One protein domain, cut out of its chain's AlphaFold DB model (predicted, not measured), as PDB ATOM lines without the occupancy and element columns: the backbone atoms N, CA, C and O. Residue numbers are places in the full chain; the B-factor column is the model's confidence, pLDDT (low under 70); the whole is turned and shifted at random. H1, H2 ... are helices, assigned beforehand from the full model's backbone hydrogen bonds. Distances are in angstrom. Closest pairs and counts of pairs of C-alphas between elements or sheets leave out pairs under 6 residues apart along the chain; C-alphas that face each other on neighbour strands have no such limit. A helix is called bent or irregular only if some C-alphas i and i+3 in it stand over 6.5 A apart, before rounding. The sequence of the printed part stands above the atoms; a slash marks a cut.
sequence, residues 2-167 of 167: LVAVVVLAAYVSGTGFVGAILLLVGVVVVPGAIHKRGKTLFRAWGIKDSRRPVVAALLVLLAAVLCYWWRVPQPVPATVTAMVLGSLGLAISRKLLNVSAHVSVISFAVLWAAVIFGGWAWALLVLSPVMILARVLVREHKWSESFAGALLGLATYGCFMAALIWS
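AT A GLANCE: This is residues 2 to 167 of the 167 residues of an uncharacterized protein of Arthrobacter sp. MWB30 (UniProt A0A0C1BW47). Seven helices stand side by side in an up-and-down bundle, each running against the one before it, in two layers: H7, H6, H1 and H2 in one row, H8, H5 and H4 in the other. H5 and H6 are in the middle, H8 crosses H6 at a slant, and short H3 sits at one corner by the ends of H2 and H4. The printed part has 166 residues with eight named helices, H1 to H8 along the chain, and no named strand; the class is all helix. The whole is compact, with a radius of gyration of the C-alphas of 16.3 A and spans of 42 by 38 by 25 A.

HOW THE PARTS SIT: H8, residues 143 to 165, is the longest helix and touches H5, residues 76 to 97, at a shallow tilt of 27 degrees, opposite ways; the closest C-alphas, of Ala 82 and Phe 160, are 4.8 A apart. H8 touches H6, residues 101 to 117, the same way at a tilt of 36 degrees, only just steep, with the C-alphas of Ser 104 and Gly 153 closest at 4.1 A. H6 and H7, residues 119 to 137, form a hairpin and touch at 8 degrees, closest at the C-alphas of Ala 114 and Ala 121, 4.6 A. H1, residues 2 to 12, only just touches H6, with 3 pairs of C-alphas within 8 A, the closest those of Val 5 and Ala 109 at 6.6 A; H6 does so with residues 105 to 109 alone. H1 and H2, residues 16 to 36, form a hairpin, with the C-alphas of Ala 10 and Ala 20 closest at 5.0 A. H4, residues 49 to 69, touches H2, with the C-alphas of Pro 31 and Ala 56 closest at 4.7 A, and H5, with those of Cys 67 and Pro 77 at 5.3 A. H3, residues 38 to 44, touches H4 at a steep tilt of 59 degrees, closest at the C-alphas of Phe 42 and Asp 49, 7.1 A; H4 does so with residues 49 to 52 alone. H4 and H8 are apart. Every O i to N i+4 pair is within hydrogen-bond range in H1, H3, H6 and H8, against 15 of 17 in H2, 15 of 17 in H4, 17 of 18 in H5 and 8 of 15 in H7.

IN THESE COORDINATES: H1 begins at C-alpha 2 (140.261, 254.737, 151.298). H2, 28.6 A long, has a kink of 26 degrees near residue 24 and is only just irregular, with C-alphas 27 and 30 6.8 A apart. H4, 31.2 A, is only just irregular too, with C-alphas 50 and 53 6.9 A apart. H5 measures 30.0 A, H6 23.8 A and H7 30.5 A. H8, 32.9 A, ends at C-alpha 165 (136.529, 233.363, 152.839).

THE WHOLE: The C-alphas of Gly 46 and Gly 119, the two farthest apart, are 51.6 A apart. The printed part has no cut; the link from H4 to H5 is short and the other links are tight. The mean pLDDT of the printed part is 82.4; it is under 70 at residues 35 to 43, 49 to 50, 52 to 53 and 167.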
ATOM      1  N   LEU A   2     140.456 255.614 150.122       71.81
ATOM      2  CA  LEU A   2     140.261 254.737 151.298       71.81
ATOM      3  C   LEU A   2     139.006 255.087 152.124       71.81
ATOM      4  O   LEU A   2     138.284 254.191 152.531       71.81
ATOM      5  N   VAL A   3     138.690 256.381 152.274       76.12
ATOM      6  CA  VAL A   3     137.419 256.850 152.869       76.12
ATOM      7  C   VAL A   3     136.201 256.225 152.184       76.12
ATOM      8  O   VAL A   3     135.332 255.698 152.862       76.12
ATOM      9  N   ALA A   4     136.148 256.265 150.850       73.75
ATOM     10  CA  ALA A   4     135.005 255.762 150.096       73.75
ATOM     11  C   ALA A   4     134.846 254.247 150.274       73.75
ATOM     12  O   ALA A   4     133.739 253.785 150.510       73.75
ATOM     13  N   VAL A   5     135.953 253.496 150.246       73.75
ATOM     14  CA  VAL A   5     135.946 252.040 150.471       73.75
ATOM     15  C   VAL A   5     135.426 251.701 151.872       73.75
ATOM     16  O   VAL A   5     134.560 250.848 152.006       73.75
ATOM     17  N   VAL A   6     135.881 252.410 152.912       75.12
ATOM     18  CA  VAL A   6     135.436 252.168 154.297       75.12
ATOM     19  C   VAL A   6     133.965 252.544 154.503       75.12
ATOM     20  O   VAL A   6     133.229 251.789 155.132       75.12
ATOM     21  N   VAL A   7     133.513 253.672 153.947       78.25
ATOM     22  CA  VAL A   7     132.103 254.099 154.037       78.25
ATOM     23  C   VAL A   7     131.185 253.124 153.304       78.25
ATOM     24  O   VAL A   7     130.148 252.741 153.840       78.25
ATOM     25  N   LEU A   8     131.573 252.685 152.106       76.31
ATOM     26  CA  LEU A   8     130.808 251.710 151.333       76.31
ATOM     27  C   LEU A   8     130.796 250.336 152.015       76.31
ATOM     28  O   LEU A   8     129.745 249.708 152.064       76.31
ATOM     29  N   ALA A   9     131.914 249.893 152.599       73.50
ATOM     30  CA  ALA A   9     131.957 248.658 153.382       73.50
ATOM     31  C   ALA A   9     130.998 248.720 154.580       73.50
ATOM     32  O   ALA A   9     130.241 247.780 154.814       73.50
ATOM     33  N   ALA A  10     130.985 249.845 155.301       75.50
ATOM     34  CA  ALA A  10     130.071 250.059 156.416       75.50
ATOM     35  C   ALA A  10     128.601 250.050 155.963       75.50
ATOM     36  O   ALA A  10     127.777 249.371 156.575       75.50
ATOM     37  N   TYR A  11     128.287 250.715 154.847       81.69
ATOM     38  CA  TYR A  11     126.948 250.697 154.254       81.69
ATOM     39  C   TYR A  11     126.492 249.273 153.900       81.69
ATOM     40  O   TYR A  11     125.409 248.860 154.302       81.69
ATOM     41  N   VAL A  12     127.343 248.499 153.219       79.50
ATOM     42  CA  VAL A  12     127.034 247.118 152.811       79.50
ATOM     43  C   VAL A  12     126.875 246.189 154.014       79.50
ATOM     44  O   VAL A  12     125.997 245.336 154.016       79.50
ATOM     45  N   SER A  13     127.679 246.374 155.061       77.25
ATOM     46  CA  SER A  13     127.608 245.558 156.284       77.25
ATOM     47  C   SER A  13     126.368 245.814 157.152       77.25
ATOM     48  O   SER A  13     126.184 245.137 158.159       77.25
ATOM     49  N   GLY A  14     125.546 246.822 156.835       79.88
ATOM     50  CA  GLY A  14     124.374 247.170 157.645       79.88
ATOM     51  C   GLY A  14     124.709 247.693 159.049       79.88
ATOM     52  O   GLY A  14     123.830 247.762 159.902       79.88
ATOM     53  N   THR A  15     125.957 248.103 159.307       72.56
ATOM     54  CA  THR A  15     126.447 248.549 160.633       72.56
ATOM     55  C   THR A  15     125.845 249.870 161.128       72.56
ATOM     56  O   THR A  15     126.159 250.333 162.228       72.56
ATOM     57  N   GLY A  16     124.961 250.482 160.337       74.06
ATOM     58  CA  GLY A  16     124.334 251.762 160.634       74.06
ATOM     59  C   GLY A  16     125.311 252.940 160.566       74.06
ATOM     60  O   GLY A  16     126.524 252.797 160.401       74.06
ATOM     61  N   PHE A  17     124.772 254.151 160.702       73.88
ATOM     62  CA  PHE A  17     125.545 255.393 160.579       73.88
ATOM     63  C   PHE A  17     126.653 255.520 161.639       73.88
ATOM     64  O   PHE A  17     127.762 255.962 161.341       73.88
ATOM     65  N   VAL A  18     126.380 255.074 162.869       70.25
ATOM     66  CA  VAL A  18     127.334 255.129 163.988       70.25
ATOM     67  C   VAL A  18     128.524 254.192 163.753       70.25
ATOM     68  O   VAL A  18     129.668 254.605 163.941       70.25
ATOM     69  N   GLY A  19     128.280 252.967 163.269       70.06
ATOM     70  CA  GLY A  19     129.344 252.029 162.901       70.06
ATOM     71  C   GLY A  19     130.218 252.562 161.764       70.06
ATOM     72  O   GLY A  19     131.444 252.521 161.855       70.06
ATOM     73  N   ALA A  20     129.602 253.169 160.744       74.94
ATOM     74  CA  ALA A  20     130.323 253.808 159.643       74.94
ATOM     75  C   ALA A  20     131.236 254.952 160.111       74.94
ATOM     76  O   ALA A  20     132.382 255.041 159.665       74.94
ATOM     77  N   ILE A  21     130.768 255.799 161.036       76.31
ATOM     78  CA  ILE A  21     131.584 256.873 161.622       76.31
ATOM     79  C   ILE A  21     132.748 256.295 162.424       76.31
ATOM     80  O   ILE A  21     133.877 256.747 162.251       76.31
ATOM     81  N   LEU A  22     132.509 255.292 163.273       74.81
ATOM     82  CA  LEU A  22     133.569 254.682 164.080       74.81
ATOM     83  C   LEU A  22     134.661 254.057 163.202       74.81
ATOM     84  O   LEU A  22     135.848 254.264 163.462       74.81
ATOM     85  N   LEU A  23     134.277 253.374 162.123       74.75
ATOM     86  CA  LEU A  23     135.214 252.810 161.149       74.75
ATOM     87  C   LEU A  23     135.974 253.900 160.394       74.75
ATOM     88  O   LEU A  23     137.197 253.839 160.281       74.75
ATOM     89  N   LEU A  24     135.276 254.932 159.916       80.25
ATOM     90  CA  LEU A  24     135.898 256.068 159.241       80.25
ATOM     91  C   LEU A  24     136.944 256.732 160.148       80.25
ATOM     92  O   LEU A  24     138.077 256.987 159.726       80.25
ATOM     93  N   VAL A  25     136.569 256.999 161.398       77.81
ATOM     94  CA  VAL A  25     137.420 257.672 162.373       77.81
ATOM     95  C   VAL A  25     138.609 256.791 162.743       77.81
ATOM     96  O   VAL A  25     139.748 257.242 162.627       77.81
ATOM     97  N   GLY A  26     138.368 255.537 163.121       72.69
ATOM     98  CA  GLY A  26     139.398 254.619 163.607       72.69
ATOM     99  C   GLY A  26     140.369 254.134 162.531       72.69
ATOM    100  O   GLY A  26     141.561 254.003 162.798       72.69
ATOM    101  N   VAL A  27     139.891 253.911 161.302       71.94
ATOM    102  CA  VAL A  27     140.695 253.310 160.223       71.94
ATOM    103  C   VAL A  27     141.333 254.370 159.327       71.94
ATOM    104  O   VAL A  27     142.427 254.158 158.803       71.94
ATOM    105  N   VAL A  28     140.683 255.525 159.141       75.50
ATOM    106  CA  VAL A  28     141.115 256.512 158.139       75.50
ATOM    107  C   VAL A  28     141.499 257.851 158.754       75.50
ATOM    108  O   VAL A  28     142.605 258.337 158.508       75.50
ATOM    109  N   VAL A  29     140.618 258.464 159.551       76.44
ATOM    110  CA  VAL A  29     140.829 259.840 160.033       76.44
ATOM    111  C   VAL A  29     141.929 259.898 161.085       76.44
ATOM    112  O   VAL A  29     142.861 260.681 160.924       76.44
ATOM    113  N   VAL A  30     141.866 259.071 162.131       77.75
ATOM    114  CA  VAL A  30     142.848 259.075 163.227       77.75
ATOM    115  C   VAL A  30     144.239 258.664 162.727       77.75
ATOM    116  O   VAL A  30     145.179 259.444 162.914       77.75
ATOM    117  N   PRO A  31     144.412 257.540 162.000       73.12
ATOM    118  CA  PRO A  31     145.720 257.169 161.459       73.12
ATOM    119  C   PRO A  31     146.244 258.197 160.448       73.12
ATOM    120  O   PRO A  31     147.425 258.552 160.466       73.12
ATOM    121  N   GLY A  32     145.364 258.740 159.598       70.69
ATOM    122  CA  GLY A  32     145.716 259.764 158.615       70.69
ATOM    123  C   GLY A  32     146.143 261.090 159.250       70.69
ATOM    124  O   GLY A  32     147.120 261.704 158.809       70.69
ATOM    125  N   ALA A  33     145.457 261.518 160.311       76.25
ATOM    126  CA  ALA A  33     145.796 262.710 161.079       76.25
ATOM    127  C   ALA A  33     147.134 262.540 161.807       76.25
ATOM    128  O   ALA A  33     147.979 263.433 161.737       76.25
ATOM    129  N   ILE A  34     147.379 261.380 162.420       73.31
ATOM    130  CA  ILE A  34     148.658 261.065 163.073       73.31
ATOM    131  C   ILE A  34     149.802 261.077 162.056       73.31
ATOM    132  O   ILE A  34     150.857 261.656 162.319       73.31
ATOM    133  N   HIS A  35     149.583 260.514 160.867       68.69
ATOM    134  CA  HIS A  35     150.606 260.471 159.829       68.69
ATOM    135  C   HIS A  35     150.918 261.854 159.229       68.69
ATOM    136  O   HIS A  35     152.089 262.201 159.075       68.69
ATOM    137  N   LYS A  36     149.896 262.663 158.903       69.62
ATOM    138  CA  LYS A  36     150.078 263.964 158.224       69.62
ATOM    139  C   LYS A  36     150.268 265.150 159.171       69.62
ATOM    140  O   LYS A  36     151.119 265.999 158.920       69.62
ATOM    141  N   ARG A  37     149.460 265.245 160.230       66.62
ATOM    142  CA  ARG A  37     149.402 266.401 161.149       66.62
ATOM    143  C   ARG A  37     150.118 266.163 162.473       66.62
ATOM    144  O   ARG A  37     150.442 267.124 163.161       66.62
ATOM    145  N   GLY A  38     150.473 264.917 162.789       61.88
ATOM    146  CA  GLY A  38     151.257 264.579 163.977       61.88
ATOM    147  C   GLY A  38     152.659 265.196 164.004       61.88
ATOM    148  O   GLY A  38     153.363 265.027 164.991       61.88
ATOM    149  N   LYS A  39     153.088 265.927 162.963       63.97
ATOM    150  CA  LYS A  39     154.447 266.463 162.864       63.97
ATOM    151  C   LYS A  39     154.820 267.426 163.983       63.97
ATOM    152  O   LYS A  39     155.940 267.348 164.486       63.97
ATOM    153  N   THR A  40     153.877 268.263 164.389       67.00
ATOM    154  CA  THR A  40     154.048 269.244 165.464       67.00
ATOM    155  C   THR A  40     153.939 268.583 166.838       67.00
ATOM    156  O   THR A  40     154.795 268.795 167.688       67.00
ATOM    157  N   LEU A  41     152.956 267.697 167.021       65.25
ATOM    158  CA  LEU A  41     152.714 266.963 168.271       65.25
ATOM    159  C   LEU A  41     153.847 265.990 168.627       65.25
ATOM    160  O   LEU A  41     154.352 266.003 169.741       65.25
ATOM    161  N   PHE A  42     154.316 265.189 167.669       65.50
ATOM    162  CA  PHE A  42     155.425 264.257 167.900       65.50
ATOM    163  C   PHE A  42     156.749 264.985 168.148       65.50
ATOM    164  O   PHE A  42     157.563 264.493 168.922       65.50
ATOM    165  N   ARG A  43     156.963 266.157 167.527       65.62
ATOM    166  CA  ARG A  43     158.121 267.014 167.833       65.62
ATOM    167  C   ARG A  43     158.026 267.605 169.238       65.62
ATOM    168  O   ARG A  43     159.027 267.589 169.940       65.62
ATOM    169  N   ALA A  44     156.840 268.050 169.657       74.62
ATOM    170  CA  ALA A  44     156.599 268.533 171.017       74.62
ATOM    171  C   ALA A  44     156.827 267.444 172.082       74.62
ATOM    172  O   ALA A  44     157.236 267.751 173.193       74.62
ATOM    173  N   TRP A  45     156.614 266.171 171.735       75.12
ATOM    174  CA  TRP A  45     156.844 265.023 172.624       75.12
ATOM    175  C   TRP A  45     158.213 264.343 172.439       75.12
ATOM    176  O   TRP A  45     158.443 263.270 172.991       75.12
ATOM    177  N   GLY A  46     159.127 264.916 171.645       74.56
ATOM    178  CA  GLY A  46     160.472 264.358 171.431       74.56
ATOM    179  C   GLY A  46     160.507 263.002 170.708       74.56
ATOM    180  O   GLY A  46     161.531 262.316 170.697       74.56
ATOM    181  N   ILE A  47     159.404 262.584 170.084       72.25
ATOM    182  CA  ILE A  47     159.303 261.291 169.406       72.25
ATOM    183  C   ILE A  47     159.902 261.409 168.001       72.25
ATOM    184  O   ILE A  47     159.460 262.219 167.184       72.25
ATOM    185  N   LYS A  48     160.874 260.539 167.688       72.38
ATOM    186  CA  LYS A  48     161.492 260.455 166.353       72.38
ATOM    187  C   LYS A  48     160.426 260.302 165.258       72.38
ATOM    188  O   LYS A  48     159.592 259.397 165.318       72.38
ATOM    189  N   ASP A  49     160.523 261.125 164.211       67.88
ATOM    190  CA  ASP A  49     159.620 261.122 163.045       67.88
ATOM    191  C   ASP A  49     159.484 259.735 162.389       67.88
ATOM    192  O   ASP A  49     158.432 259.419 161.833       67.88
ATOM    193  N   SER A  50     160.502 258.876 162.517       69.81
ATOM    194  CA  SER A  50     160.501 257.498 162.008       69.81
ATOM    195  C   SER A  50     159.475 256.573 162.675       69.81
ATOM    196  O   SER A  50     159.097 255.570 162.073       69.81
ATOM    197  N   ARG A  51     158.985 256.893 163.884       72.12
ATOM    198  CA  ARG A  51     158.001 256.067 164.613       72.12
ATOM    199  C   ARG A  51     156.548 256.347 164.222       72.12
ATOM    200  O   ARG A  51     155.687 255.507 164.451       72.12
ATOM    201  N   ARG A  52     156.257 257.483 163.586       69.62
ATOM    202  CA  ARG A  52     154.895 257.868 163.164       69.62
ATOM    203  C   ARG A  52     154.192 256.857 162.255       69.62
ATOM    204  O   ARG A  52     153.038 256.542 162.538       69.62
ATOM    205  N   PRO A  53     154.821 256.335 161.182       68.75
ATOM    206  CA  PRO A  53     154.180 255.314 160.355       68.75
ATOM    207  C   PRO A  53     153.929 254.013 161.126       68.75
ATOM    208  O   PRO A  53     152.926 253.361 160.866       68.75
ATOM    209  N   VAL A  54     154.779 253.670 162.102       72.62
ATOM    210  CA  VAL A  54     154.588 252.485 162.954       72.62
ATOM    211  C   VAL A  54     153.372 252.666 163.861       72.62
ATOM    212  O   VAL A  54     152.527 251.783 163.919       72.62
ATOM    213  N   VAL A  55     153.226 253.828 164.506       75.00
ATOM    214  CA  VAL A  55     152.056 254.134 165.350       75.00
ATOM    215  C   VAL A  55     150.762 254.123 164.534       75.00
ATOM    216  O   VAL A  55     149.778 253.525 164.955       75.00
ATOM    217  N   ALA A  56     150.765 254.734 163.345       73.75
ATOM    218  CA  ALA A  56     149.607 254.693 162.455       73.75
ATOM    219  C   ALA A  56     149.270 253.253 162.031       73.75
ATOM    220  O   ALA A  56     148.107 252.870 162.082       73.75
ATOM    221  N   ALA A  57     150.268 252.434 161.682       73.50
ATOM    222  CA  ALA A  57     150.054 251.032 161.325       73.50
ATOM    223  C   ALA A  57     149.490 250.207 162.493       73.50
ATOM    224  O   ALA A  57     148.553 249.439 162.289       73.50
ATOM    225  N   LEU A  58     150.002 250.404 163.713       80.94
ATOM    226  CA  LEU A  58     149.497 249.737 164.916       80.94
ATOM    227  C   LEU A  58     148.043 250.106 165.214       80.94
ATOM    228  O   LEU A  58     147.271 249.235 165.593       80.94
ATOM    229  N   LEU A  59     147.646 251.364 165.005       81.56
ATOM    230  CA  LEU A  59     146.257 251.790 165.192       81.56
ATOM    231  C   LEU A  59     145.308 251.146 164.178       81.56
ATOM    232  O   LEU A  59     144.230 250.700 164.557       81.56
ATOM    233  N   VAL A  60     145.710 251.057 162.907       78.56
ATOM    234  CA  VAL A  60     144.895 250.389 161.877       78.56
ATOM    235  C   VAL A  60     144.828 248.878 162.147       78.56
ATOM    236  O   VAL A  60     143.765 248.281 162.006       78.56
ATOM    237  N   LEU A  61     145.925 248.259 162.600       83.44
ATOM    238  CA  LEU A  61     145.948 246.850 163.006       83.44
ATOM    239  C   LEU A  61     145.038 246.599 164.219       83.44
ATOM    240  O   LEU A  61     144.250 245.660 164.207       83.44
ATOM    241  N   LEU A  62     145.089 247.467 165.232       83.38
ATOM    242  CA  LEU A  62     144.193 247.408 166.386       83.38
ATOM    243  C   LEU A  62     142.728 247.538 165.952       83.38
ATOM    244  O   LEU A  62     141.889 246.770 166.409       83.38
ATOM    245  N   ALA A  63     142.422 248.457 165.031       80.44
ATOM    246  CA  ALA A  63     141.080 248.594 164.473       80.44
ATOM    247  C   ALA A  63     140.618 247.311 163.759       80.44
ATOM    248  O   ALA A  63     139.474 246.903 163.942       80.44
ATOM    249  N   ALA A  64     141.497 246.639 163.006       82.12
ATOM    250  CA  ALA A  64     141.189 245.353 162.374       82.12
ATOM    251  C   ALA A  64     140.851 244.273 163.415       82.12
ATOM    252  O   ALA A  64     139.817 243.615 163.310       82.12
ATOM    253  N   VAL A  65     141.678 244.138 164.457       85.31
ATOM    254  CA  VAL A  65     141.458 243.181 165.556       85.31
ATOM    255  C   VAL A  65     140.135 243.460 166.269       85.31
ATOM    256  O   VAL A  65     139.362 242.537 166.514       85.31
ATOM    257  N   LEU A  66     139.834 244.731 166.547       83.44
ATOM    258  CA  LEU A  66     138.574 245.130 167.172       83.44
ATOM    259  C   LEU A  66     137.358 244.823 166.288       83.44
ATOM    260  O   LEU A  66     136.319 244.444 166.822       83.44
ATOM    261  N   CYS A  67     137.477 244.922 164.958       83.19
ATOM    262  CA  CYS A  67     136.393 244.543 164.045       83.19
ATOM    263  C   CYS A  67     136.040 243.052 164.165       83.19
ATOM    264  O   CYS A  67     134.859 242.709 164.194       83.19
ATOM    265  N   TYR A  68     137.042 242.172 164.284       82.94
ATOM    266  CA  TYR A  68     136.809 240.741 164.517       82.94
ATOM    267  C   TYR A  68     136.287 240.463 165.928       82.94
ATOM    268  O   TYR A  68     135.336 239.702 166.092       82.94
ATOM    269  N   TRP A  69     136.862 241.115 166.942       85.88
ATOM    270  CA  TRP A  69     136.449 240.939 168.336       85.88
ATOM    271  C   TRP A  69     134.987 241.338 168.564       85.88
ATOM    272  O   TRP A  69     134.236 240.621 169.220       85.88
ATOM    273  N   TRP A  70     134.563 242.461 167.978       82.38
ATOM    274  CA  TRP A  70     133.189 242.961 168.068       82.38
ATOM    275  C   TRP A  70     132.218 242.227 167.124       82.38
ATOM    276  O   TRP A  70     131.030 242.531 167.111       82.38
ATOM    277  N   ARG A  71     132.692 241.250 166.332       83.88
ATOM    278  CA  ARG A  71     131.892 240.531 165.323       83.88
ATOM    279  C   ARG A  71     131.184 241.479 164.352       83.88
ATOM    280  O   ARG A  71     130.003 241.316 164.049       83.88
ATOM    281  N   VAL A  72     131.903 242.498 163.881       80.88
ATOM    282  CA  VAL A  72     131.370 243.416 162.870       80.88
ATOM    283  C   VAL A  72     131.017 242.608 161.613       80.88
ATOM    284  O   VAL A  72     131.846 241.807 161.175       80.88
ATOM    285  N   PRO A  73     129.827 242.798 161.013       84.62
ATOM    286  CA  PRO A  73     129.439 242.055 159.823       84.62
ATOM    287  C   PRO A  73     130.419 242.262 158.664       84.62
ATOM    288  O   PRO A  73     130.960 243.356 158.451       84.62
ATOM    289  N   GLN A  74     130.623 241.207 157.876       84.00
ATOM    290  CA  GLN A  74     131.351 241.317 156.617       84.00
ATOM    291  C   GLN A  74     130.637 242.289 155.659       84.00
ATOM    292  O   GLN A  74     129.418 242.450 155.743       84.00
ATOM    293  N   PRO A  75     131.368 242.982 154.765       87.12
ATOM    294  CA  PRO A  75     132.783 242.802 154.406       87.12
ATOM    295  C   PRO A  75     133.776 243.654 155.220       87.12
ATOM    296  O   PRO A  75     134.936 243.802 154.821       87.12
ATOM    297  N   VAL A  76     133.345 244.293 156.314       84.75
ATOM    298  CA  VAL A  76     134.156 245.308 157.007       84.75
ATOM    299  C   VAL A  76     135.468 244.742 157.578       84.75
ATOM    300  O   VAL A  76     136.516 245.277 157.203       84.75
ATOM    301  N   PRO A  77     135.484 243.682 158.419       84.69
ATOM    302  CA  PRO A  77     136.733 243.155 158.979       84.69
ATOM    303  C   PRO A  77     137.739 242.723 157.904       84.69
ATOM    304  O   PRO A  77     138.926 243.051 157.999       84.69
ATOM    305  N   ALA A  78     137.266 242.066 156.836       87.31
ATOM    306  CA  ALA A  78     138.113 241.665 155.713       87.31
ATOM    307  C   ALA A  78     138.706 242.885 154.986       87.31
ATOM    308  O   ALA A  78     139.897 242.912 154.666       87.31
ATOM    309  N   THR A  79     137.900 243.931 154.777       88.06
ATOM    310  CA  THR A  79     138.333 245.176 154.122       88.06
ATOM    311  C   THR A  79     139.407 245.896 154.938       88.06
ATOM    312  O   THR A  79     140.434 246.296 154.388       88.06
ATOM    313  N   VAL A  80     139.216 246.031 156.254       84.44
ATOM    314  CA  VAL A  80     140.197 246.681 157.139       84.44
ATOM    315  C   VAL A  80     141.502 245.879 157.178       84.44
ATOM    316  O   VAL A  80     142.579 246.460 157.054       84.44
ATOM    317  N   THR A  81     141.422 244.550 157.257       87.06
ATOM    318  CA  THR A  81     142.598 243.660 157.246       87.06
ATOM    319  C   THR A  81     143.403 243.794 155.960       87.06
ATOM    320  O   THR A  81     144.620 243.987 155.999       87.06
ATOM    321  N   ALA A  82     142.725 243.783 154.811       88.19
ATOM    322  CA  ALA A  82     143.368 244.017 153.528       88.19
ATOM    323  C   ALA A  82     144.016 245.402 153.464       88.19
ATOM    324  O   ALA A  82     145.154 245.526 153.025       88.19
ATOM    325  N   MET A  83     143.355 246.446 153.970       85.25
ATOM    326  CA  MET A  83     143.931 247.794 154.017       85.25
ATOM    327  C   MET A  83     145.187 247.879 154.896       85.25
ATOM    328  O   MET A  83     146.129 248.580 154.516       85.25
ATOM    329  N   VAL A  84     145.242 247.163 156.026       85.75
ATOM    330  CA  VAL A  84     146.452 247.056 156.862       85.75
ATOM    331  C   VAL A  84     147.588 246.415 156.068       85.75
ATOM    332  O   VAL A  84     148.661 247.010 155.935       85.75
ATOM    333  N   LEU A  85     147.345 245.228 155.508       86.00
ATOM    334  CA  LEU A  85     148.355 244.460 154.774       86.00
ATOM    335  C   LEU A  85     148.824 245.194 153.516       86.00
ATOM    336  O   LEU A  85     150.025 245.299 153.276       86.00
ATOM    337  N   GLY A  86     147.899 245.784 152.761       86.50
ATOM    338  CA  GLY A  86     148.202 246.591 151.585       86.50
ATOM    339  C   GLY A  86     149.004 247.843 151.926       86.50
ATOM    340  O   GLY A  86     149.946 248.182 151.216       86.50
ATOM    341  N   SER A  87     148.706 248.506 153.048       84.44
ATOM    342  CA  SER A  87     149.479 249.670 153.506       84.44
ATOM    343  C   SER A  87     150.900 249.291 153.936       84.44
ATOM    344  O   SER A  87     151.845 250.020 153.626       84.44
ATOM    345  N   LEU A  88     151.069 248.150 154.616       83.50
ATOM    346  CA  LEU A  88     152.381 247.601 154.974       83.50
ATOM    347  C   LEU A  88     153.180 247.218 153.724       83.50
ATOM    348  O   LEU A  88     154.325 247.649 153.573       83.50
ATOM    349  N   GLY A  89     152.554 246.482 152.804       84.44
ATOM    350  CA  GLY A  89     153.140 246.120 151.518       84.44
ATOM    351  C   GLY A  89     153.560 247.358 150.733       84.44
ATOM    352  O   GLY A  89     154.700 247.453 150.294       84.44
ATOM    353  N   LEU A  90     152.702 248.378 150.671       85.25
ATOM    354  CA  LEU A  90     153.010 249.643 150.009       85.25
ATOM    355  C   LEU A  90     154.182 250.373 150.661       85.25
ATOM    356  O   LEU A  90     155.028 250.910 149.950       85.25
ATOM    357  N   ALA A  91     154.268 250.401 151.991       82.44
ATOM    358  CA  ALA A  91     155.388 251.030 152.681       82.44
ATOM    359  C   ALA A  91     156.730 250.357 152.337       82.44
ATOM    360  O   ALA A  91     157.735 251.052 152.164       82.44
ATOM    361  N   ILE A  92     156.740 249.028 152.201       84.69
ATOM    362  CA  ILE A  92     157.919 248.248 151.808       84.69
ATOM    363  C   ILE A  92     158.230 248.469 150.323       84.69
ATOM    364  O   ILE A  92     159.331 248.895 149.976       84.69
ATOM    365  N   SER A  93     157.248 248.275 149.442       84.94
ATOM    366  CA  SER A  93     157.416 248.407 147.993       84.94
ATOM    367  C   SER A  93     157.792 249.825 147.568       84.94
ATOM    368  O   SER A  93     158.570 249.996 146.634       84.94
ATOM    369  N   ARG A  94     157.321 250.863 148.270       82.69
ATOM    370  CA  ARG A  94     157.760 252.244 148.018       82.69
ATOM    371  C   ARG A  94     159.230 252.462 148.344       82.69
ATOM    372  O   ARG A  94     159.884 253.203 147.621       82.69
ATOM    373  N   LYS A  95     159.755 251.833 149.401       83.50
ATOM    374  CA  LYS A  95     161.185 251.926 149.731       83.50
ATOM    375  C   LYS A  95     162.062 251.182 148.728       83.50
ATOM    376  O   LYS A  95     163.153 251.652 148.443       83.50
ATOM    377  N   LEU A  96     161.594 250.039 148.226       85.06
ATOM    378  CA  LEU A  96     162.387 249.173 147.348       85.06
ATOM    379  C   LEU A  96     162.308 249.577 145.871       85.06
ATOM    380  O   LEU A  96     163.314 249.545 145.174       85.06
ATOM    381  N   LEU A  97     161.115 249.931 145.393       84.50
ATOM    382  CA  LEU A  97     160.805 250.036 143.961       84.50
ATOM    383  C   LEU A  97     160.077 251.340 143.593       84.50
ATOM    384  O   LEU A  97     159.611 251.475 142.469       84.50
ATOM    385  N   ASN A  98     159.926 252.280 144.535       86.81
ATOM    386  CA  ASN A  98     159.223 253.556 144.341       86.81
ATOM    387  C   ASN A  98     157.814 253.418 143.721       86.81
ATOM    388  O   ASN A  98     157.380 254.207 142.884       86.81
ATOM    389  N   VAL A  99     157.096 252.379 144.153       86.44
ATOM    390  CA  VAL A  99     155.786 251.987 143.619       86.44
ATOM    391  C   VAL A  99     154.730 253.091 143.736       86.44
ATOM    392  O   VAL A  99     154.604 253.754 144.771       86.44
ATOM    393  N   SER A 100     153.894 253.224 142.700       86.94
ATOM    394  CA  SER A 100     152.775 254.169 142.703       86.94
ATOM    395  C   SER A 100     151.665 253.747 143.673       86.94
ATOM    396  O   SER A 100     150.880 252.831 143.415       86.94
ATOM    397  N   ALA A 101     151.551 254.484 144.780       86.25
ATOM    398  CA  ALA A 101     150.480 254.321 145.766       86.25
ATOM    399  C   ALA A 101     149.081 254.496 145.161       86.25
ATOM    400  O   ALA A 101     148.145 253.800 145.542       86.25
ATOM    401  N   HIS A 102     148.940 255.420 144.210       87.06
ATOM    402  CA  HIS A 102     147.657 255.705 143.578       87.06
ATOM    403  C   HIS A 102     147.171 254.527 142.744       87.06
ATOM    404  O   HIS A 102     146.010 254.150 142.867       87.06
ATOM    405  N   VAL A 103     148.061 253.932 141.942       88.94
ATOM    406  CA  VAL A 103     147.716 252.759 141.134       88.94
ATOM    407  C   VAL A 103     147.338 251.596 142.047       88.94
ATOM    408  O   VAL A 103     146.270 251.029 141.877       88.94
ATOM    409  N   SER A 104     148.138 251.315 143.082       90.25
ATOM    410  CA  SER A 104     147.848 250.229 144.028       90.25
ATOM    411  C   SER A 104     146.487 250.370 144.713       90.25
ATOM    412  O   SER A 104     145.695 249.426 144.713       90.25
ATOM    413  N   VAL A 105     146.176 251.560 145.238       89.06
ATOM    414  CA  VAL A 105     144.894 251.816 145.911       89.06
ATOM    415  C   VAL A 105     143.722 251.727 144.933       89.06
ATOM    416  O   VAL A 105     142.670 251.221 145.313       89.06
ATOM    417  N   ILE A 106     143.885 252.190 143.690       90.56
ATOM    418  CA  ILE A 106     142.832 252.120 142.666       90.56
ATOM    419  C   ILE A 106     142.579 250.683 142.239       90.56
ATOM    420  O   ILE A 106     141.427 250.258 142.245       90.56
ATOM    421  N   SER A 107     143.629 249.928 141.919       91.50
ATOM    422  CA  SER A 107     143.495 248.527 141.522       91.50
ATOM    423  C   SER A 107     142.792 247.716 142.611       91.50
ATOM    424  O   SER A 107     141.854 246.985 142.307       91.50
ATOM    425  N   PHE A 108     143.160 247.917 143.884       92.19
ATOM    426  CA  PHE A 108     142.453 247.302 145.009       92.19
ATOM    427  C   PHE A 108     140.986 247.751 145.098       92.19
ATOM    428  O   PHE A 108     140.093 246.911 145.128       92.19
ATOM    429  N   ALA A 109     140.724 249.064 145.134       88.50
ATOM    430  CA  ALA A 109     139.381 249.604 145.360       88.50
ATOM    431  C   ALA A 109     138.385 249.180 144.274       88.50
ATOM    432  O   ALA A 109     137.220 248.926 144.566       88.50
ATOM    433  N   VAL A 110     138.849 249.098 143.030       91.31
ATOM    434  CA  VAL A 110     138.035 248.691 141.890       91.31
ATOM    435  C   VAL A 110     137.703 247.199 141.944       91.31
ATOM    436  O   VAL A 110     136.543 246.841 141.770       91.31
ATOM    437  N   LEU A 111     138.685 246.334 142.224       91.94
ATOM    438  CA  LEU A 111     138.449 244.893 142.379       91.94
ATOM    439  C   LEU A 111     137.534 244.598 143.571       91.94
ATOM    440  O   LEU A 111     136.603 243.806 143.465       91.94
ATOM    441  N   TRP A 112     137.762 245.288 144.689       92.06
ATOM    442  CA  TRP A 112     136.897 245.226 145.860       92.06
ATOM    443  C   TRP A 112     135.456 245.626 145.510       92.06
ATOM    444  O   TRP A 112     134.522 244.886 145.812       92.06
ATOM    445  N   ALA A 113     135.262 246.749 144.810       87.38
ATOM    446  CA  ALA A 113     133.933 247.204 144.406       87.38
ATOM    447  C   ALA A 113     133.253 246.220 143.442       87.38
ATOM    448  O   ALA A 113     132.057 245.972 143.574       87.38
ATOM    449  N   ALA A 114     134.008 245.633 142.510       90.56
ATOM    450  CA  ALA A 114     133.497 244.643 141.569       90.56
ATOM    451  C   ALA A 114     132.948 243.394 142.278       90.56
ATOM    452  O   ALA A 114     131.874 242.915 141.917       90.56
ATOM    453  N   VAL A 115     133.632 242.907 143.320       90.31
ATOM    454  CA  VAL A 115     133.159 241.765 144.123       90.31
ATOM    455  C   VAL A 115     131.955 242.124 144.982       90.31
ATOM    456  O   VAL A 115     131.006 241.352 145.048       90.31
ATOM    457  N   ILE A 116     131.987 243.281 145.645       87.62
ATOM    458  CA  ILE A 116     130.947 243.657 146.606       87.62
ATOM    459  C   ILE A 116     129.636 244.056 145.923       87.62
ATOM    460  O   ILE A 116     128.564 243.697 146.404       87.62
ATOM    461  N   PHE A 117     129.705 244.801 144.818       85.69
ATOM    462  CA  PHE A 117     128.518 245.353 144.157       85.69
ATOM    463  C   PHE A 117     128.105 244.589 142.894       85.69
ATOM    464  O   PHE A 117     126.963 244.727 142.455       85.69
ATOM    465  N   GLY A 118     128.996 243.778 142.310       88.06
ATOM    466  CA  GLY A 118     128.718 243.018 141.092       88.06
ATOM    467  C   GLY A 118     128.324 243.887 139.888       88.06
ATOM    468  O   GLY A 118     128.464 245.111 139.886       88.06
ATOM    469  N   GLY A 119     127.836 243.236 138.826       89.00
ATOM    470  CA  GLY A 119     127.223 243.896 137.666       89.00
ATOM    471  C   GLY A 119     128.071 245.019 137.056       89.00
ATOM    472  O   GLY A 119     129.172 244.786 136.560       89.00
ATOM    473  N   TRP A 120     127.554 246.250 137.104       87.25
ATOM    474  CA  TRP A 120     128.196 247.439 136.531       87.25
ATOM    475  C   TRP A 120     129.540 247.789 137.186       87.25
ATOM    476  O   TRP A 120     130.377 248.426 136.546       87.25
ATOM    477  N   ALA A 121     129.789 247.356 138.426       87.31
ATOM    478  CA  ALA A 121     131.040 247.645 139.119       87.31
ATOM    479  C   ALA A 121     132.252 246.974 138.445       87.31
ATOM    480  O   ALA A 121     133.364 247.486 138.548       87.31
ATOM    481  N   TRP A 122     132.047 245.904 137.667       85.94
ATOM    482  CA  TRP A 122     133.098 245.312 136.830       85.94
ATOM    483  C   TRP A 122     133.617 246.274 135.755       85.94
ATOM    484  O   TRP A 122     134.800 246.231 135.421       85.94
ATOM    485  N   ALA A 123     132.786 247.199 135.262       87.31
ATOM    486  CA  ALA A 123     133.215 248.210 134.294       87.31
ATOM    487  C   ALA A 123     134.266 249.170 134.879       87.31
ATOM    488  O   ALA A 123     135.090 249.719 134.146       87.31
ATOM    489  N   LEU A 124     134.303 249.324 136.210       89.62
ATOM    490  CA  LEU A 124     135.307 250.145 136.884       89.62
ATOM    491  C   LEU A 124     136.727 249.590 136.708       89.62
ATOM    492  O   LEU A 124     137.675 250.353 136.892       89.62
ATOM    493  N   LEU A 125     136.907 248.320 136.304       89.06
ATOM    494  CA  LEU A 125     138.225 247.734 136.004       89.06
ATOM    495  C   LEU A 125     139.024 248.545 134.990       89.06
ATOM    496  O   LEU A 125     140.250 248.573 135.086       89.06
ATOM    497  N   VAL A 126     138.347 249.272 134.099       90.00
ATOM    498  CA  VAL A 126     138.974 250.183 133.132       90.00
ATOM    499  C   VAL A 126     139.754 251.312 133.822       90.00
ATOM    500  O   VAL A 126     140.753 251.787 133.284       90.00
ATOM    501  N   LEU A 127     139.394 251.705 135.048       87.38
ATOM    502  CA  LEU A 127     140.107 252.748 135.794       87.38
ATOM    503  C   LEU A 127     141.540 252.339 136.163       87.38
ATOM    504  O   LEU A 127     142.412 253.201 136.257       87.38
ATOM    505  N   SER A 128     141.811 251.043 136.351       86.44
ATOM    506  CA  SER A 128     143.148 250.552 136.705       86.44
ATOM    507  C   SER A 128     144.188 250.814 135.595       86.44
ATOM    508  O   SER A 128     145.167 251.516 135.867       86.44
ATOM    509  N   PRO A 129     144.004 250.351 134.339       88.38
ATOM    510  CA  PRO A 129     144.930 250.667 133.252       88.38
ATOM    511  C   PRO A 129     144.947 252.160 132.900       88.38
ATOM    512  O   PRO A 129     146.017 252.692 132.609       88.38
ATOM    513  N   VAL A 130     143.814 252.868 133.001       90.94
ATOM    514  CA  VAL A 130     143.766 254.329 132.788       90.94
ATOM    515  C   VAL A 130     144.676 255.062 133.774       90.94
ATOM    516  O   VAL A 130     145.399 255.977 133.389       90.94
ATOM    517  N   MET A 131     144.709 254.642 135.039       90.00
ATOM    518  CA  MET A 131     145.568 255.265 136.046       90.00
ATOM    519  C   MET A 131     147.047 254.941 135.878       90.00
ATOM    520  O   MET A 131     147.881 255.800 136.167       90.00
ATOM    521  N   ILE A 132     147.382 253.743 135.393       89.31
ATOM    522  CA  ILE A 132     148.755 253.405 134.992       89.31
ATOM    523  C   ILE A 132     149.197 254.352 133.875       89.31
ATOM    524  O   ILE A 132     150.218 255.025 134.011       89.31
ATOM    525  N   LEU A 133     148.391 254.461 132.814       90.88
ATOM    526  CA  LEU A 133     148.659 255.348 131.682       90.88
ATOM    527  C   LEU A 133     148.811 256.801 132.132       90.88
ATOM    528  O   LEU A 133     149.792 257.445 131.780       90.88
ATOM    529  N   ALA A 134     147.898 257.303 132.965       89.06
ATOM    530  CA  ALA A 134     147.953 258.672 133.465       89.06
ATOM    531  C   ALA A 134     149.259 258.963 134.224       89.06
ATOM    532  O   ALA A 134     149.908 259.974 133.965       89.06
ATOM    533  N   ARG A 135     149.696 258.070 135.126       87.38
ATOM    534  CA  ARG A 135     150.933 258.278 135.908       87.38
ATOM    535  C   ARG A 135     152.194 258.221 135.051       87.38
ATOM    536  O   ARG A 135     153.143 258.955 135.324       87.38
ATOM    537  N   VAL A 136     152.183 257.397 134.008       89.50
ATOM    538  CA  VAL A 136     153.274 257.322 133.033       89.50
ATOM    539  C   VAL A 136     153.305 258.560 132.133       89.50
ATOM    540  O   VAL A 136     154.373 259.130 131.919       89.50
ATOM    541  N   LEU A 137     152.152 259.014 131.633       91.19
ATOM    542  CA  LEU A 137     152.050 260.172 130.736       91.19
ATOM    543  C   LEU A 137     152.469 261.476 131.422       91.19
ATOM    544  O   LEU A 137     153.172 262.282 130.817       91.19
ATOM    545  N   VAL A 138     152.115 261.654 132.698       91.62
ATOM    546  CA  VAL A 138     152.551 262.805 133.515       91.62
ATOM    547  C   VAL A 138     154.036 262.687 133.916       91.62
ATOM    548  O   VAL A 138     154.601 263.610 134.494       91.62
ATOM    549  N   ARG A 139     154.711 261.581 133.561       87.38
ATOM    550  CA  ARG A 139     156.123 261.286 133.874       87.38
ATOM    551  C   ARG A 139     156.438 261.250 135.373       87.38
ATOM    552  O   ARG A 139     157.593 261.394 135.763       87.38
ATOM    553  N   GLU A 140     155.432 261.020 136.212       84.44
ATOM    554  CA  GLU A 140     155.625 260.858 137.658       84.44
ATOM    555  C   GLU A 140     156.172 259.476 138.016       84.44
ATOM    556  O   GLU A 140     156.869 259.335 139.018       84.44
ATOM    557  N   HIS A 141     155.847 258.461 137.211       88.12
ATOM    558  CA  HIS A 141     156.264 257.083 137.439       88.12
ATOM    559  C   HIS A 141     156.648 256.380 136.142       88.12
ATOM    560  O   HIS A 141     156.081 256.634 135.077       88.12
ATOM    561  N   LYS A 142     157.578 255.429 136.241       90.69
ATOM    562  CA  LYS A 142     157.890 254.516 135.134       90.69
ATOM    563  C   LYS A 142     156.781 253.474 134.965       90.69
ATOM    564  O   LYS A 142     156.020 253.182 135.893       90.69
ATOM    565  N   TRP A 143     156.732 252.855 133.787       90.25
ATOM    566  CA  TRP A 143     155.832 251.732 133.507       90.25
ATOM    567  C   TRP A 143     155.973 250.610 134.539       90.25
ATOM    568  O   TRP A 143     154.970 250.167 135.089       90.25
ATOM    569  N   SER A 144     157.206 250.212 134.864       89.62
ATOM    570  CA  SER A 144     157.490 249.162 135.849       89.62
ATOM    571  C   SER A 144     157.012 249.513 137.262       89.62
ATOM    572  O   SER A 144     156.444 248.665 137.941       89.62
ATOM    573  N   GLU A 145     157.174 250.765 137.694       89.19
ATOM    574  CA  GLU A 145     156.734 251.253 139.012       89.19
ATOM    575  C   GLU A 145     155.204 251.294 139.128       89.19
ATOM    576  O   GLU A 145     154.630 250.991 140.178       89.19
ATOM    577  N   SER A 146     154.537 251.655 138.030       87.81
ATOM    578  CA  SER A 146     153.078 251.675 137.942       87.81
ATOM    579  C   SER A 146     152.509 250.255 137.898       87.81
ATOM    580  O   SER A 146     151.558 249.958 138.617       87.81
ATOM    581  N   PHE A 147     153.134 249.346 137.142       89.81
ATOM    582  CA  PHE A 147     152.744 247.933 137.090       89.81
ATOM    583  C   PHE A 147     152.955 247.226 138.432       89.81
ATOM    584  O   PHE A 147     152.076 246.505 138.894       89.81
ATOM    585  N   ALA A 148     154.076 247.493 139.110       89.44
ATOM    586  CA  ALA A 148     154.311 247.024 140.473       89.44
ATOM    587  C   ALA A 148     153.238 247.547 141.448       89.44
ATOM    588  O   ALA A 148     152.830 246.833 142.362       89.44
ATOM    589  N   GLY A 149     152.727 248.761 141.218       88.50
ATOM    590  CA  GLY A 149     151.583 249.311 141.948       88.50
ATOM    591  C   GLY A 149     150.322 248.495 141.741       88.50
ATOM    592  O   GLY A 149     149.688 248.098 142.717       88.50
ATOM    593  N   ALA A 150     149.991 248.187 140.491       90.88
ATOM    594  CA  ALA A 150     148.831 247.365 140.168       90.88
ATOM    595  C   ALA A 150     148.938 245.953 140.765       90.88
ATOM    596  O   ALA A 150     147.984 245.476 141.376       90.88
ATOM    597  N   LEU A 151     150.114 245.320 140.670       92.88
ATOM    598  CA  LEU A 151     150.390 244.012 141.279       92.88
ATOM    599  C   LEU A 151     150.230 244.039 142.799       92.88
ATOM    600  O   LEU A 151     149.633 243.133 143.374       92.88
ATOM    601  N   LEU A 152     150.704 245.095 143.459       92.44
ATOM    602  CA  LEU A 152     150.495 245.264 144.893       92.44
ATOM    603  C   LEU A 152     149.008 245.448 145.237       92.44
ATOM    604  O   LEU A 152     148.536 244.912 146.239       92.44
ATOM    605  N   GLY A 153     148.254 246.183 144.414       90.56
ATOM    606  CA  GLY A 153     146.799 246.302 144.556       90.56
ATOM    607  C   GLY A 153     146.081 244.957 144.407       90.56
ATOM    608  O   GLY A 153     145.216 244.635 145.219       90.56
ATOM    609  N   LEU A 154     146.496 244.135 143.438       93.44
ATOM    610  CA  LEU A 154     146.022 242.759 143.250       93.44
ATOM    611  C   LEU A 154     146.355 241.863 144.446       93.44
ATOM    612  O   LEU A 154     145.483 241.148 144.927       93.44
ATOM    613  N   ALA A 155     147.582 241.930 144.965       93.31
ATOM    614  CA  ALA A 155     147.979 241.183 146.156       93.31
ATOM    615  C   ALA A 155     147.144 241.595 147.379       93.31
ATOM    616  O   ALA A 155     146.654 240.743 148.115       93.31
ATOM    617  N   THR A 156     146.904 242.900 147.545       92.62
ATOM    618  CA  THR A 156     146.037 243.444 148.603       92.62
ATOM    619  C   THR A 156     144.603 242.927 148.473       92.62
ATOM    620  O   THR A 156     143.984 242.542 149.463       92.62
ATOM    621  N   TYR A 157     144.080 242.869 147.248       92.31
ATOM    622  CA  TYR A 157     142.781 242.268 146.959       92.31
ATOM    623  C   TYR A 157     142.763 240.754 147.239       92.31
ATOM    624  O   TYR A 157     141.799 240.248 147.804       92.31
ATOM    625  N   GLY A 158     143.844 240.032 146.937       91.75
ATOM    626  CA  GLY A 158     144.000 238.629 147.323       91.75
ATOM    627  C   GLY A 158     143.912 238.431 148.839       91.75
ATOM    628  O   GLY A 158     143.204 237.538 149.300       91.75
ATOM    629  N   CYS A 159     144.545 239.310 149.624       91.25
ATOM    630  CA  CYS A 159     144.414 239.306 151.083       91.25
ATOM    631  C   CYS A 159     142.972 239.566 151.542       91.25
ATOM    632  O   CYS A 159     142.513 238.921 152.480       91.25
ATOM    633  N   PHE A 160     142.256 240.483 150.883       92.50
ATOM    634  CA  PHE A 160     140.833 240.714 151.140       92.50
ATOM    635  C   PHE A 160     140.006 239.447 150.901       92.50
ATOM    636  O   PHE A 160     139.262 239.043 151.787       92.50
ATOM    637  N   MET A 161     140.174 238.797 149.747       93.06
ATOM    638  CA  MET A 161     139.444 237.570 149.414       93.06
ATOM    639  C   MET A 161     139.748 236.438 150.395       93.06
ATOM    640  O   MET A 161     138.828 235.775 150.861       93.06
ATOM    641  N   ALA A 162     141.018 236.245 150.759       90.38
ATOM    642  CA  ALA A 162     141.399 235.252 151.760       90.38
ATOM    643  C   ALA A 162     140.734 235.534 153.118       90.38
ATOM    644  O   ALA A 162     140.140 234.636 153.709       90.38
ATOM    645  N   ALA A 163     140.771 236.790 153.575       87.75
ATOM    646  CA  ALA A 163     140.156 237.204 154.834       87.75
ATOM    647  C   ALA A 163     138.622 237.116 154.821       87.75
ATOM    648  O   ALA A 163     138.037 236.906 155.876       87.75
ATOM    649  N   LEU A 164     137.988 237.290 153.657       88.31
ATOM    650  CA  LEU A 164     136.541 237.175 153.477       88.31
ATOM    651  C   LEU A 164     136.071 235.713 153.478       88.31
ATOM    652  O   LEU A 164     134.994 235.426 153.980       88.31
ATOM    653  N   ILE A 165     136.863 234.796 152.911       88.88
ATOM    654  CA  ILE A 165     136.529 233.363 152.839       88.88
ATOM    655  C   ILE A 165     136.764 232.662 154.186       88.88
ATOM    656  O   ILE A 165     136.072 231.701 154.507       88.88
ATOM    657  N   TRP A 166     137.761 233.104 154.958       78.56
ATOM    658  CA  TRP A 166     138.174 232.464 156.219       78.56
ATOM    659  C   TRP A 166     137.444 232.986 157.467       78.56
ATOM    660  O   TRP A 166     137.722 232.513 158.570       78.56
ATOM    661  N   SER A 167     136.563 233.975 157.318       68.62
ATOM    662  CA  SER A 167     135.804 234.607 158.407       68.62
ATOM    663  C   SER A 167     134.352 234.163 158.438       68.62
ATOM    664  O   SER A 167     133.818 234.019 159.555       68.62
TER     665      SER A 167